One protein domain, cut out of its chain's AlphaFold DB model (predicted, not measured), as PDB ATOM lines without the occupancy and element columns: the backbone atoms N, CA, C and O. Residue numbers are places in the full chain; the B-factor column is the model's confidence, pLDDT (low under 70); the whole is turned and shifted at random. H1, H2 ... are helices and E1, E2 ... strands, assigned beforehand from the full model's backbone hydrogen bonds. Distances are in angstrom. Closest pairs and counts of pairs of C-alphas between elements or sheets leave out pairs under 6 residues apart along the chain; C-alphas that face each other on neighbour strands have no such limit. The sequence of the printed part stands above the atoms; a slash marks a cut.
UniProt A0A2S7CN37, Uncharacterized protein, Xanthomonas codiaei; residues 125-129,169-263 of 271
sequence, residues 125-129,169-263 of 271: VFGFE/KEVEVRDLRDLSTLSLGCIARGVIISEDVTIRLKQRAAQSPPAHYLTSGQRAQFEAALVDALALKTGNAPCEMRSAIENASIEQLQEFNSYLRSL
ATOM      1  N   VAL A 125     236.653 281.440 234.775       89.56
ATOM      2  CA  VAL A 125     237.598 280.629 235.551       89.56
ATOM      3  C   VAL A 125     237.520 281.053 237.008       89.56
ATOM      4  O   VAL A 125     237.628 282.234 237.324       89.56
ATOM      5  N   PHE A 126     237.348 280.078 237.894       89.81
ATOM      6  CA  PHE A 126     237.328 280.298 239.334       89.81
ATOM      7  C   PHE A 126     238.696 279.966 239.929       89.81
ATOM      8  O   PHE A 126     239.161 278.827 239.853       89.81
ATOM      9  N   GLY A 127     239.342 280.971 240.512       86.88
ATOM     10  CA  GLY A 127     240.562 280.829 241.292       86.88
ATOM     11  C   GLY A 127     240.223 280.704 242.770       86.88
ATOM     12  O   GLY A 127     239.694 281.641 243.370       86.88
ATOM     13  N   PHE A 128     240.539 279.557 243.362       84.56
ATOM     14  CA  PHE A 128     240.340 279.302 244.787       84.56
ATOM     15  C   PHE A 128     241.643 279.488 245.565       84.56
ATOM     16  O   PHE A 128     242.738 279.274 245.038       84.56
ATOM     17  N   GLU A 129     241.528 279.883 246.829       79.69
ATOM     18  CA  GLU A 129     242.658 279.895 247.750       79.69
ATOM     19  C   GLU A 129     243.221 278.490 247.959       79.69
ATOM     20  O   GLU A 129     242.534 277.476 247.797       79.69
ATOM     21  N   LYS A 169     238.641 283.224 245.476       87.06
ATOM     22  CA  LYS A 169     239.509 284.407 245.580       87.06
ATOM     23  C   LYS A 169     239.482 285.254 244.318       87.06
ATOM     24  O   LYS A 169     239.553 286.476 244.384       87.06
ATOM     25  N   GLU A 170     239.400 284.599 243.168       90.69
ATOM     26  CA  GLU A 170     239.447 285.246 241.863       90.69
ATOM     27  C   GLU A 170     238.360 284.678 240.953       90.69
ATOM     28  O   GLU A 170     238.134 283.467 240.913       90.69
ATOM     29  N   VAL A 171     237.719 285.553 240.185       93.56
ATOM     30  CA  VAL A 171     236.913 285.178 239.024       93.56
ATOM     31  C   VAL A 171     237.545 285.821 237.797       93.56
ATOM     32  O   VAL A 171     237.610 287.046 237.698       93.56
ATOM     33  N   GLU A 172     238.017 285.004 236.859       93.81
ATOM     34  CA  GLU A 172     238.529 285.471 235.570       93.81
ATOM     35  C   GLU A 172     237.430 285.382 234.505       93.81
ATOM     36  O   GLU A 172     236.813 284.332 234.320       93.81
ATOM     37  N   VAL A 173     237.228 286.479 233.778       92.75
ATOM     38  CA  VAL A 173     236.372 286.574 232.585       92.75
ATOM     39  C   VAL A 173     237.133 287.285 231.463       92.75
ATOM     40  O   VAL A 173     238.152 287.937 231.703       92.75
ATOM     41  N   ARG A 174     236.684 287.164 230.207       89.44
ATOM     42  CA  ARG A 174     237.435 287.725 229.066       89.44
ATOM     43  C   ARG A 174     237.393 289.244 229.004       89.44
ATOM     44  O   ARG A 174     238.413 289.879 228.736       89.44
ATOM     45  N   ASP A 175     236.210 289.808 229.198       89.44
ATOM     46  CA  ASP A 175     235.934 291.231 229.056       89.44
ATOM     47  C   ASP A 175     234.728 291.654 229.915       89.44
ATOM     48  O   ASP A 175     234.140 290.851 230.643       89.44
ATOM     49  N   LEU A 176     234.366 292.937 229.836       92.19
ATOM     50  CA  LEU A 176     233.233 293.495 230.575       92.19
ATOM     51  C   LEU A 176     231.873 292.961 230.101       92.19
ATOM     52  O   LEU A 176     230.922 292.999 230.872       92.19
ATOM     53  N   ARG A 177     231.764 292.424 228.878       92.06
ATOM     54  CA  ARG A 177     230.519 291.817 228.378       92.06
ATOM     55  C   ARG A 177     230.302 290.452 229.019       92.06
ATOM     56  O   ARG A 177     229.201 290.122 229.445       92.06
ATOM     57  N   ASP A 178     231.359 289.654 229.127       92.19
ATOM     58  CA  ASP A 178     231.296 288.384 229.853       92.19
ATOM     59  C   ASP A 178     231.067 288.626 231.355       92.19
ATOM     60  O   ASP A 178     230.289 287.897 231.975       92.19
ATOM     61  N   LEU A 179     231.633 289.704 231.917       94.19
ATOM     62  CA  LEU A 179     231.305 290.143 233.276       94.19
ATOM     63  C   LEU A 179     229.834 290.554 233.419       94.19
ATOM     64  O   LEU A 179     229.207 290.149 234.390       94.19
ATOM     65  N   SER A 180     229.253 291.302 232.470       95.06
ATOM     66  CA  SER A 180     227.843 291.708 232.562       95.06
ATOM     67  C   SER A 180     226.902 290.511 232.564       95.06
ATOM     68  O   SER A 180     225.939 290.493 233.326       95.06
ATOM     69  N   THR A 181     227.200 289.485 231.763       95.62
ATOM     70  CA  THR A 181     226.415 288.247 231.763       95.62
ATOM     71  C   THR A 181     226.540 287.495 233.084       95.62
ATOM     72  O   THR A 181     225.536 287.010 233.607       95.62
ATOM     73  N   LEU A 182     227.750 287.418 233.649       95.44
ATOM     74  CA  LEU A 182     227.963 286.820 234.966       95.44
ATOM     75  C   LEU A 182     227.196 287.586 236.053       95.44
ATOM     76  O   LEU A 182     226.449 286.966 236.803       95.44
ATOM     77  N   SER A 183     227.333 288.914 236.112       94.81
ATOM     78  CA  SER A 183     226.651 289.766 237.093       94.81
ATOM     79  C   SER A 183     225.131 289.659 236.981       94.81
ATOM     80  O   SER A 183     224.465 289.465 237.995       94.81
ATOM     81  N   LEU A 184     224.577 289.698 235.764       96.25
ATOM     82  CA  LEU A 184     223.144 289.497 235.538       96.25
ATOM     83  C   LEU A 184     222.690 288.120 236.039       96.25
ATOM     84  O   LEU A 184     221.685 288.021 236.737       96.25
ATOM     85  N   GLY A 185     223.449 287.065 235.724       94.94
ATOM     86  CA  GLY A 185     223.151 285.711 236.183       94.94
ATOM     87  C   GLY A 185     223.243 285.553 237.703       94.94
ATOM     88  O   GLY A 185     222.428 284.848 238.293       94.94
ATOM     89  N   CYS A 186     224.198 286.224 238.347       93.75
ATOM     90  CA  CYS A 186     224.324 286.273 239.801       93.75
ATOM     91  C   CYS A 186     223.108 286.946 240.445       93.75
ATOM     92  O   CYS A 186     222.503 286.349 241.334       93.75
ATOM     93  N   ILE A 187     222.694 288.119 239.948       93.69
ATOM     94  CA  ILE A 187     221.500 288.827 240.437       93.69
ATOM     95  C   ILE A 187     220.259 287.948 240.251       93.69
ATOM     96  O   ILE A 187     219.559 287.686 241.218       93.69
ATOM     97  N   ALA A 188     220.047 287.388 239.055       94.50
ATOM     98  CA  ALA A 188     218.894 286.533 238.756       94.50
ATOM     99  C   ALA A 188     218.803 285.271 239.637       94.50
ATOM    100  O   ALA A 188     217.745 284.658 239.752       94.50
ATOM    101  N   ARG A 189     219.917 284.841 240.242       92.19
ATOM    102  CA  ARG A 189     219.980 283.675 241.136       92.19
ATOM    103  C   ARG A 189     220.109 284.041 242.613       92.19
ATOM    104  O   ARG A 189     220.264 283.130 243.424       92.19
ATOM    105  N   GLY A 190     220.101 285.327 242.962       88.56
ATOM    106  CA  GLY A 190     220.364 285.787 244.327       88.56
ATOM    107  C   GLY A 190     221.762 285.410 244.838       88.56
ATOM    108  O   GLY A 190     221.969 285.257 246.039       88.56
ATOM    109  N   VAL A 191     222.730 285.208 243.938       88.75
ATOM    110  CA  VAL A 191     224.113 284.858 244.285       88.75
ATOM    111  C   VAL A 191     224.931 286.134 244.423       88.75
ATOM    112  O   VAL A 191     225.082 286.892 243.469       88.75
ATOM    113  N   ILE A 192     225.519 286.337 245.598       85.88
ATOM    114  CA  ILE A 192     226.376 287.489 245.884       85.88
ATOM    115  C   ILE A 192     227.838 287.083 245.691       85.88
ATOM    116  O   ILE A 192     228.326 286.153 246.335       85.88
ATOM    117  N   ILE A 193     228.560 287.796 244.823       87.25
ATOM    118  CA  ILE A 193     230.018 287.673 244.741       87.25
ATOM    119  C   ILE A 193     230.607 288.457 245.918       87.25
ATOM    120  O   ILE A 193     230.428 289.669 246.011       87.25
ATOM    121  N   SER A 194     231.313 287.774 246.819       85.75
ATOM    122  CA  SER A 194     231.885 288.402 248.017       85.75
ATOM    123  C   SER A 194     232.853 289.543 247.669       85.75
ATOM    124  O   SER A 194     233.508 289.524 246.625       85.75
ATOM    125  N   GLU A 195     232.924 290.581 248.504       86.94
ATOM    126  CA  GLU A 195     233.740 291.788 248.265       86.94
ATOM    127  C   GLU A 195     235.241 291.511 248.185       86.94
ATOM    128  O   GLU A 195     235.967 292.218 247.491       86.94
ATOM    129  N   ASP A 196     235.701 290.450 248.838       85.44
ATOM    130  CA  ASP A 196     237.097 290.021 248.826       85.44
ATOM    131  C   ASP A 196     237.482 289.190 247.587       85.44
ATOM    132  O   ASP A 196     238.657 288.885 247.384       85.44
ATOM    133  N   VAL A 197     236.512 288.853 246.730       88.56
ATOM    134  CA  VAL A 197     236.761 288.179 245.450       88.56
ATOM    135  C   VAL A 197     237.192 289.201 244.403       88.56
ATOM    136  O   VAL A 197     236.438 290.104 244.038       88.56
ATOM    137  N   THR A 198     238.384 289.018 243.849       90.56
ATOM    138  CA  THR A 198     238.906 289.867 242.775       90.56
ATOM    139  C   THR A 198     238.328 289.450 241.423       90.56
ATOM    140  O   THR A 198     238.277 288.261 241.105       90.56
ATOM    141  N   ILE A 199     237.930 290.419 240.592       94.44
ATOM    142  CA  ILE A 199     237.549 290.151 239.198       94.44
ATOM    143  C   ILE A 199     238.735 290.449 238.290       94.44
ATOM    144  O   ILE A 199     239.249 291.568 238.274       94.44
ATOM    145  N   ARG A 200     239.146 289.456 237.507       93.62
ATOM    146  CA  ARG A 200     240.233 289.559 236.538       93.62
ATOM    147  C   ARG A 200     239.675 289.534 235.118       93.62
ATOM    148  O   ARG A 200     239.041 288.571 234.706       93.62
ATOM    149  N   LEU A 201     239.954 290.575 234.347       92.12
ATOM    150  CA  LEU A 201     239.631 290.666 232.928       92.12
ATOM    151  C   LEU A 201     240.855 290.254 232.112       92.12
ATOM    152  O   LEU A 201     241.889 290.928 232.157       92.12
ATOM    153  N   LYS A 202     240.754 289.152 231.369       87.25
ATOM    154  CA  LYS A 202     241.865 288.620 230.577       87.25
ATOM    155  C   LYS A 202     241.397 288.024 229.255       87.25
ATOM    156  O   LYS A 202     240.795 286.953 229.199       87.25
ATOM    157  N   GLN A 203     241.775 288.675 228.160       82.88
ATOM    158  CA  GLN A 203     241.535 288.152 226.820       82.88
ATOM    159  C   GLN A 203     242.512 287.017 226.493       82.88
ATOM    160  O   GLN A 203     243.726 287.157 226.659       82.88
ATOM    161  N   ARG A 204     242.003 285.899 225.968       68.19
ATOM    162  CA  ARG A 204     242.824 284.781 225.482       68.19
ATOM    163  C   ARG A 204     243.264 285.035 224.036       68.19
ATOM    164  O   ARG A 204     242.644 284.533 223.109       68.19
ATOM    165  N   ALA A 205     244.320 285.817 223.841       69.81
ATOM    166  CA  ALA A 205     245.014 285.937 222.559       69.81
ATOM    167  C   ALA A 205     246.520 286.096 222.801       69.81
ATOM    168  O   ALA A 205     246.940 286.617 223.834       69.81
ATOM    169  N   ALA A 206     247.335 285.637 221.847       59.69
ATOM    170  CA  ALA A 206     248.796 285.614 221.974       59.69
ATOM    171  C   ALA A 206     249.424 287.012 222.169       59.69
ATOM    172  O   ALA A 206     250.529 287.112 222.689       59.69
ATOM    173  N   GLN A 207     248.712 288.075 221.780       67.81
ATOM    174  CA  GLN A 207     249.136 289.474 221.911       67.81
ATOM    175  C   GLN A 207     248.146 290.321 222.729       67.81
ATOM    176  O   GLN A 207     248.072 291.537 222.560       67.81
ATOM    177  N   SER A 208     247.352 289.696 223.601       70.12
ATOM    178  CA  SER A 208     246.440 290.446 224.467       70.12
ATOM    179  C   SER A 208     247.200 291.356 225.437       70.12
ATOM    180  O   SER A 208     248.253 290.959 225.948       70.12
ATOM    181  N   PRO A 209     246.642 292.532 225.776       74.88
ATOM    182  CA  PRO A 209     247.169 293.347 226.859       74.88
ATOM    183  C   PRO A 209     247.176 292.573 228.192       74.88
ATOM    184  O   PRO A 209     246.431 291.596 228.354       74.88
ATOM    185  N   PRO A 210     247.999 293.007 229.168       81.44
ATOM    186  CA  PRO A 210     248.020 292.427 230.504       81.44
ATOM    187  C   PRO A 210     246.625 292.360 231.123       81.44
ATOM    188  O   PRO A 210     245.767 293.207 230.860       81.44
ATOM    189  N   ALA A 211     246.415 291.356 231.975       86.62
ATOM    190  CA  ALA A 211     245.152 291.213 232.683       86.62
ATOM    191  C   ALA A 211     244.857 292.470 233.513       86.62
ATOM    192  O   ALA A 211     245.740 293.011 234.180       86.62
ATOM    193  N   HIS A 212     243.607 292.917 233.474       89.44
ATOM    194  CA  HIS A 212     243.133 294.035 234.274       89.44
ATOM    195  C   HIS A 212     242.350 293.504 235.470       89.44
ATOM    196  O   HIS A 212     241.562 292.575 235.324       89.44
ATOM    197  N   TYR A 213     242.554 294.093 236.639       92.00
ATOM    198  CA  TYR A 213     241.904 293.672 237.872       92.00
ATOM    199  C   TYR A 213     240.941 294.763 238.316       92.00
ATOM    200  O   TYR A 213     241.333 295.928 238.376       92.00
ATOM    201  N   LEU A 214     239.699 294.387 238.610       90.88
ATOM    202  CA  LEU A 214     238.719 295.299 239.189       90.88
ATOM    203  C   LEU A 214     238.779 295.195 240.710       90.88
ATOM    204  O   LEU A 214     238.727 294.095 241.269       90.88
ATOM    205  N   THR A 215     238.854 296.345 241.373       86.75
ATOM    206  CA  THR A 215     238.670 296.433 242.825       86.75
ATOM    207  C   THR A 215     237.209 296.168 243.202       86.75
ATOM    208  O   THR A 215     236.314 296.231 242.356       86.75
ATOM    209  N   SER A 216     236.942 295.913 244.487       86.31
ATOM    210  CA  SER A 216     235.574 295.762 245.004       86.31
ATOM    211  C   SER A 216     234.697 296.979 244.683       86.31
ATOM    212  O   SER A 216     233.577 296.817 244.202       86.31
ATOM    213  N   GLY A 217     235.233 298.195 244.850       88.81
ATOM    214  CA  GLY A 217     234.544 299.442 244.510       88.81
ATOM    215  C   GLY A 217     234.231 299.572 243.017       88.81
ATOM    216  O   GLY A 217     233.101 299.887 242.654       88.81
ATOM    217  N   GLN A 218     235.191 299.256 242.141       90.50
ATOM    218  CA  GLN A 218     234.968 299.277 240.688       90.50
ATOM    219  C   GLN A 218     233.929 298.240 240.251       90.50
ATOM    220  O   GLN A 218     233.111 298.514 239.376       90.50
ATOM    221  N   ARG A 219     233.930 297.058 240.875       90.75
ATOM    222  CA  ARG A 219     232.915 296.029 240.631       90.75
ATOM    223  C   ARG A 219     231.529 296.493 241.074       90.75
ATOM    224  O   ARG A 219     230.584 296.352 240.308       90.75
ATOM    225  N   ALA A 220     231.408 297.074 242.266       89.44
ATOM    226  CA  ALA A 220     230.137 297.590 242.767       89.44
ATOM    227  C   ALA A 220     229.572 298.696 241.860       89.44
ATOM    228  O   ALA A 220     228.390 298.675 241.522       89.44
ATOM    229  N   GLN A 221     230.424 299.618 241.399       91.31
ATOM    230  CA  GLN A 221     230.044 300.652 240.432       91.31
ATOM    231  C   GLN A 221     229.600 300.058 239.093       91.31
ATOM    232  O   GLN A 221     228.625 300.522 238.506       91.31
ATOM    233  N   PHE A 222     230.298 299.028 238.610       92.62
ATOM    234  CA  PHE A 222     229.916 298.325 237.390       92.62
ATOM    235  C   PHE A 222     228.542 297.657 237.531       92.62
ATOM    236  O   PHE A 222     227.683 297.850 236.679       92.62
ATOM    237  N   GLU A 223     228.295 296.927 238.622       91.62
ATOM    238  CA  GLU A 223     226.996 296.294 238.879       91.62
ATOM    239  C   GLU A 223     225.861 297.316 239.015       91.62
ATOM    240  O   GLU A 223     224.778 297.090 238.477       91.62
ATOM    241  N   ALA A 224     226.104 298.448 239.683       91.44
ATOM    242  CA  ALA A 224     225.136 299.540 239.766       91.44
ATOM    243  C   ALA A 224     224.804 300.093 238.371       91.44
ATOM    244  O   ALA A 224     223.633 300.174 238.010       91.44
ATOM    245  N   ALA A 225     225.822 300.347 237.543       92.81
ATOM    246  CA  ALA A 225     225.637 300.834 236.178       92.81
ATOM    247  C   ALA A 225     224.833 299.859 235.297       92.81
ATOM    248  O   ALA A 225     224.041 300.300 234.464       92.81
ATOM    249  N   LEU A 226     224.992 298.541 235.479       94.31
ATOM    250  CA  LEU A 226     224.168 297.548 234.778       94.31
ATOM    251  C   LEU A 226     222.696 297.633 235.193       94.31
ATOM    252  O   LEU A 226     221.814 297.604 234.333       94.31
ATOM    253  N   VAL A 227     222.430 297.732 236.499       94.25
ATOM    254  CA  VAL A 227     221.067 297.851 237.034       94.25
ATOM    255  C   VAL A 227     220.418 299.142 236.542       94.25
ATOM    256  O   VAL A 227     219.293 299.096 236.049       94.25
ATOM    257  N   ASP A 228     221.136 300.262 236.581       93.56
ATOM    258  CA  ASP A 228     220.649 301.557 236.100       93.56
ATOM    259  C   ASP A 228     220.361 301.532 234.594       93.56
ATOM    260  O   ASP A 228     219.321 302.015 234.142       93.56
ATOM    261  N   ALA A 229     221.235 300.911 233.798       93.94
ATOM    262  CA  ALA A 229     221.021 300.774 232.361       93.94
ATOM    263  C   ALA A 229     219.760 299.955 232.036       93.94
ATOM    264  O   ALA A 229     219.030 300.291 231.098       93.94
ATOM    265  N   LEU A 230     219.492 298.886 232.793       95.75
ATOM    266  CA  LEU A 230     218.277 298.082 232.637       95.75
ATOM    267  C   LEU A 230     217.029 298.802 233.146       95.75
ATOM    268  O   LEU A 230     215.983 298.711 232.503       95.75
ATOM    269  N   ALA A 231     217.137 299.545 234.247       94.69
ATOM    270  CA  ALA A 231     216.068 300.388 234.768       94.69
ATOM    271  C   ALA A 231     215.633 301.411 233.706       94.69
ATOM    272  O   ALA A 231     214.459 301.470 233.345       94.69
ATOM    273  N   LEU A 232     216.595 302.102 233.081       92.69
ATOM    274  CA  LEU A 232     216.339 303.025 231.970       92.69
ATOM    275  C   LEU A 232     215.687 302.339 230.762       92.69
ATOM    276  O   LEU A 232     214.768 302.893 230.165       92.69
ATOM    277  N   LYS A 233     216.139 301.133 230.397       92.25
ATOM    278  CA  LYS A 233     215.571 300.378 229.269       92.25
ATOM    279  C   LYS A 233     214.127 299.941 229.512       92.25
ATOM    280  O   LYS A 233     213.342 299.898 228.569       92.25
ATOM    281  N   THR A 234     213.814 299.528 230.735       92.44
ATOM    282  CA  THR A 234     212.530 298.901 231.080       92.44
ATOM    283  C   THR A 234     211.512 299.890 231.644       92.44
ATOM    284  O   THR A 234     210.329 299.572 231.683       92.44
ATOM    285  N   GLY A 235     211.951 301.084 232.053       90.06
ATOM    286  CA  GLY A 235     211.122 302.077 232.737       90.06
ATOM    287  C   GLY A 235     210.923 301.798 234.231       90.06
ATOM    288  O   GLY A 235     210.176 302.530 234.875       90.06
ATOM    289  N   ASN A 236     211.575 300.770 234.785       89.56
ATOM    290  CA  ASN A 236     211.528 300.455 236.214       89.56
ATOM    291  C   ASN A 236     212.387 301.432 237.028       89.56
ATOM    292  O   ASN A 236     213.382 301.962 236.529       89.56
ATOM    293  N   ALA A 237     212.074 301.612 238.314       89.31
ATOM    294  CA  ALA A 237     213.006 302.277 239.221       89.31
ATOM    295  C   ALA A 237     214.244 301.383 239.480       89.31
ATOM    296  O   ALA A 237     214.106 300.158 239.558       89.31
ATOM    297  N   PRO A 238     215.455 301.943 239.693       84.00
ATOM    298  CA  PRO A 238     216.656 301.145 239.976       84.00
ATOM    299  C   PRO A 238     216.516 300.184 241.167       84.00
ATOM    300  O   PRO A 238     217.038 299.069 241.139       84.00
ATOM    301  N   CYS A 239     215.769 300.584 242.203       84.81
ATOM    302  CA  CYS A 239     215.490 299.745 243.371       84.81
ATOM    303  C   CYS A 239     214.571 298.551 243.057       84.81
ATOM    304  O   CYS A 239     214.711 297.497 243.673       84.81
ATOM    305  N   GLU A 240     213.671 298.686 242.083       91.00
ATOM    306  CA  GLU A 240     212.748 297.634 241.641       91.00
ATOM    307  C   GLU A 240     213.406 296.703 240.620       91.00
ATOM    308  O   GLU A 240     213.088 295.514 240.553       91.00
ATOM    309  N   MET A 241     214.373 297.219 239.856       93.88
ATOM    310  CA  MET A 241     215.013 296.491 238.766       93.88
ATOM    311  C   MET A 241     215.726 295.217 239.241       93.88
ATOM    312  O   MET A 241     215.685 294.207 238.545       93.88
ATOM    313  N   ARG A 242     216.332 295.212 240.437       91.31
ATOM    314  CA  ARG A 242     216.940 293.988 241.004       91.31
ATOM    315  C   ARG A 242     215.908 292.879 241.215       91.31
ATOM    316  O   ARG A 242     216.125 291.763 240.753       91.31
ATOM    317  N   SER A 243     214.765 293.211 241.815       91.94
ATOM    318  CA  SER A 243     213.649 292.272 241.992       91.94
ATOM    319  C   SER A 243     213.070 291.822 240.645       91.94
ATOM    320  O   SER A 243     212.759 290.646 240.451       91.94
ATOM    321  N   ALA A 244     212.992 292.729 239.666       94.50
ATOM    322  CA  ALA A 244     212.559 292.385 238.315       94.50
ATOM    323  C   ALA A 244     213.511 291.387 237.629       94.50
ATOM    324  O   ALA A 244     213.042 290.485 236.943       94.50
ATOM    325  N   ILE A 245     214.829 291.505 237.835       95.31
ATOM    326  CA  ILE A 245     215.825 290.551 237.317       95.31
ATOM    327  C   ILE A 245     215.693 289.183 238.005       95.31
ATOM    328  O   ILE A 245     215.748 288.161 237.327       95.31
ATOM    329  N   GLU A 246     215.508 289.145 239.326       93.56
ATOM    330  CA  GLU A 246     215.345 287.902 240.103       93.56
ATOM    331  C   GLU A 246     214.125 287.077 239.669       93.56
ATOM    332  O   GLU A 246     214.165 285.849 239.690       93.56
ATOM    333  N   ASN A 247     213.058 287.751 239.236       93.31
ATOM    334  CA  ASN A 247     211.810 287.120 238.804       93.31
ATOM    335  C   ASN A 247     211.672 287.011 237.275       93.31
ATOM    336  O   ASN A 247     210.621 286.597 236.779       93.31
ATOM    337  N   ALA A 248     212.702 287.392 236.516       94.06
ATOM    338  CA  ALA A 248     212.659 287.380 235.062       94.06
ATOM    339  C   ALA A 248     212.658 285.947 234.502       94.06
ATOM    340  O   ALA A 248     213.394 285.065 234.953       94.06
ATOM    341  N   SER A 249     211.861 285.732 233.456       91.19
ATOM    342  CA  SER A 249     211.965 284.541 232.604       91.19
ATOM    343  C   SER A 249     213.325 284.474 231.897       91.19
ATOM    344  O   SER A 249     214.021 285.483 231.762       91.19
ATOM    345  N   ILE A 250     213.707 283.291 231.401       89.19
ATOM    346  CA  ILE A 250     214.951 283.127 230.630       89.19
ATOM    347  C   ILE A 250     214.951 284.043 229.403       89.19
ATOM    348  O   ILE A 250     215.968 284.668 229.119       89.19
ATOM    349  N   GLU A 251     213.816 284.172 228.723       87.62
ATOM    350  CA  GLU A 251     213.640 285.042 227.562       87.62
ATOM    351  C   GLU A 251     213.897 286.516 227.918       87.62
ATOM    352  O   GLU A 251     214.666 287.198 227.242       87.62
ATOM    353  N   GLN A 252     213.354 286.999 229.039       93.94
ATOM    354  CA  GLN A 252     213.626 288.360 229.520       93.94
ATOM    355  C   GLN A 252     215.101 288.551 229.902       93.94
ATOM    356  O   GLN A 252     215.696 289.582 229.592       93.94
ATOM    357  N   LEU A 253     215.725 287.556 230.540       95.25
ATOM    358  CA  LEU A 253     217.150 287.609 230.873       95.25
ATOM    359  C   LEU A 253     218.034 287.624 229.619       95.25
ATOM    360  O   LEU A 253     219.062 288.302 229.620       95.25
ATOM    361  N   GLN A 254     217.643 286.926 228.550       93.06
ATOM    362  CA  GLN A 254     218.316 286.988 227.250       93.06
ATOM    363  C   GLN A 254     218.224 288.394 226.651       93.06
ATOM    364  O   GLN A 254     219.248 288.952 226.254       93.06
ATOM    365  N   GLU A 255     217.043 289.017 226.665       93.81
ATOM    366  CA  GLU A 255     216.857 290.395 226.195       93.81
ATOM    367  C   GLU A 255     217.694 291.403 226.995       93.81
ATOM    368  O   GLU A 255     218.350 292.279 226.419       93.81
ATOM    369  N   PHE A 256     217.710 291.269 228.324       96.69
ATOM    370  CA  PHE A 256     218.526 292.104 229.205       96.69
ATOM    371  C   PHE A 256     220.012 291.924 228.910       96.69
ATOM    372  O   PHE A 256     220.722 292.909 228.710       96.69
ATOM    373  N   ASN A 257     220.485 290.683 228.826       95.88
ATOM    374  CA  ASN A 257     221.881 290.382 228.545       95.88
ATOM    375  C   ASN A 257     222.312 290.895 227.165       95.88
ATOM    376  O   ASN A 257     223.366 291.516 227.046       95.88
ATOM    377  N   SER A 258     221.492 290.677 226.135       91.75
ATOM    378  CA  SER A 258     221.746 291.149 224.772       91.75
ATOM    379  C   SER A 258     221.890 292.672 224.734       91.75
ATOM    380  O   SER A 258     222.869 293.198 224.198       91.75
ATOM    381  N   TYR A 259     220.991 293.387 225.418       94.50
ATOM    382  CA  TYR A 259     221.097 294.833 225.573       94.50
ATOM    383  C   TYR A 259     222.372 295.257 226.308       94.50
ATOM    384  O   TYR A 259     223.130 296.059 225.767       94.50
ATOM    385  N   LEU A 260     222.656 294.709 227.493       94.44
ATOM    386  CA  LEU A 260     223.848 295.074 228.271       94.44
ATOM    387  C   LEU A 260     225.138 294.854 227.476       94.44
ATOM    388  O   LEU A 260     226.019 295.710 227.469       94.44
ATOM    389  N   ARG A 261     225.232 293.734 226.755       91.25
ATOM    390  CA  ARG A 261     226.394 293.398 225.923       91.25
ATOM    391  C   ARG A 261     226.528 294.285 224.680       91.25
ATOM    392  O   ARG A 261     227.612 294.314 224.098       91.25
ATOM    393  N   SER A 262     225.459 294.978 224.272       88.88
ATOM    394  CA  SER A 262     225.461 295.948 223.165       88.88
ATOM    395  C   SER A 262     225.920 297.348 223.581       88.88
ATOM    396  O   SER A 262     226.323 298.140 222.730       88.88
ATOM    397  N   LEU A 263     225.877 297.658 224.880       88.38
ATOM    398  CA  LEU A 263     226.301 298.955 225.388       88.38
ATOM    399  C   LEU A 263     227.825 299.100 225.307       88.38
ATOM    400  O   LEU A 263     228.558 298.115 225.455       88.38
TER     401      LEU A 263
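This is residues 125 to 129 and 169 to 263 of the 271 residues of an uncharacterized protein of Xanthomonas codiaei (UniProt A0A2S7CN37). A small twisted sheet of four short strands stands at one end of the body, and H1 and H2 run away from it toward the other end. There H3 bridges the far parts of H1 and H2, while H4 packs side by side with H1, running back the opposite way. The printed part has 100 residues, with four named helices and four named strands in the order E1 E2 H1 E3 E4 H2 H3 H4; the class is mixed, helices and strands, and the mixed sheet has the order E1 E2 E3 E4. The whole is compact, with a radius of gyration of the C-alphas of 14.0 A, and spans 41 by 27 by 22 A, only just elongated.

Find C-alpha 125 at (237.598, 280.629, 235.551), where E1, residues 125 to 128, begins. E2 is residues 169 to 173, 13.5 A long; E3 is 198 to 201 and E4 is 212 to 214. H1, residues 176 to 188, measures 17.9 A. From C-alpha 216 at (235.574, 295.762, 245.004), H2 runs 27.1 A to residue 234. H3 is residues 238 to 246, 13.3 A; H4, residues 250 to 262, runs 18.2 A to C-alpha 262 at (225.461, 295.948, 223.165).

Start at the edge strand E1, antiparallel to E2, with N 127 and O 170 at 2.8 A. E2 and E3 are parallel, with N 171 and O 198 at 2.9 A; with H1 they make a strand-helix-strand unit, two parallel neighbour strands with a helix between, its crossover right-handed. E3 and E4 are an antiparallel hairpin, with N 201 and O 212 at 2.7 A. H1 is on the sheet, over E2, at a height over the sheet of 11.0 A. H2 only grazes the sheet, with residues 216 to 222. H1 and H4 touch, at a shallow tilt of 28 degrees, opposite ways; their closest C-alphas, Arg 177 and Arg 261, are 5.1 A apart. H3 touches H1 with C-alphas 246 and 188 closest, 4.0 A, and H2 with C-alphas 238 and 231 closest, 5.3 A. Within H1, H2 and H4 every O i to N i+4 pair is within hydrogen-bond range; in H3, 3 of 5 are.

Look to Ala 206 and Ala 237 for the two C-alphas farthest apart, 43.1 A. Residues 130 to 168 are not printed, and C-alphas 129 and 169 are 5.9 A apart across the cut. Of the links that are printed whole, none is long. Low confidence, pLDDT under 70, falls on residues 204 to 207; the mean of the printed part is 89.7.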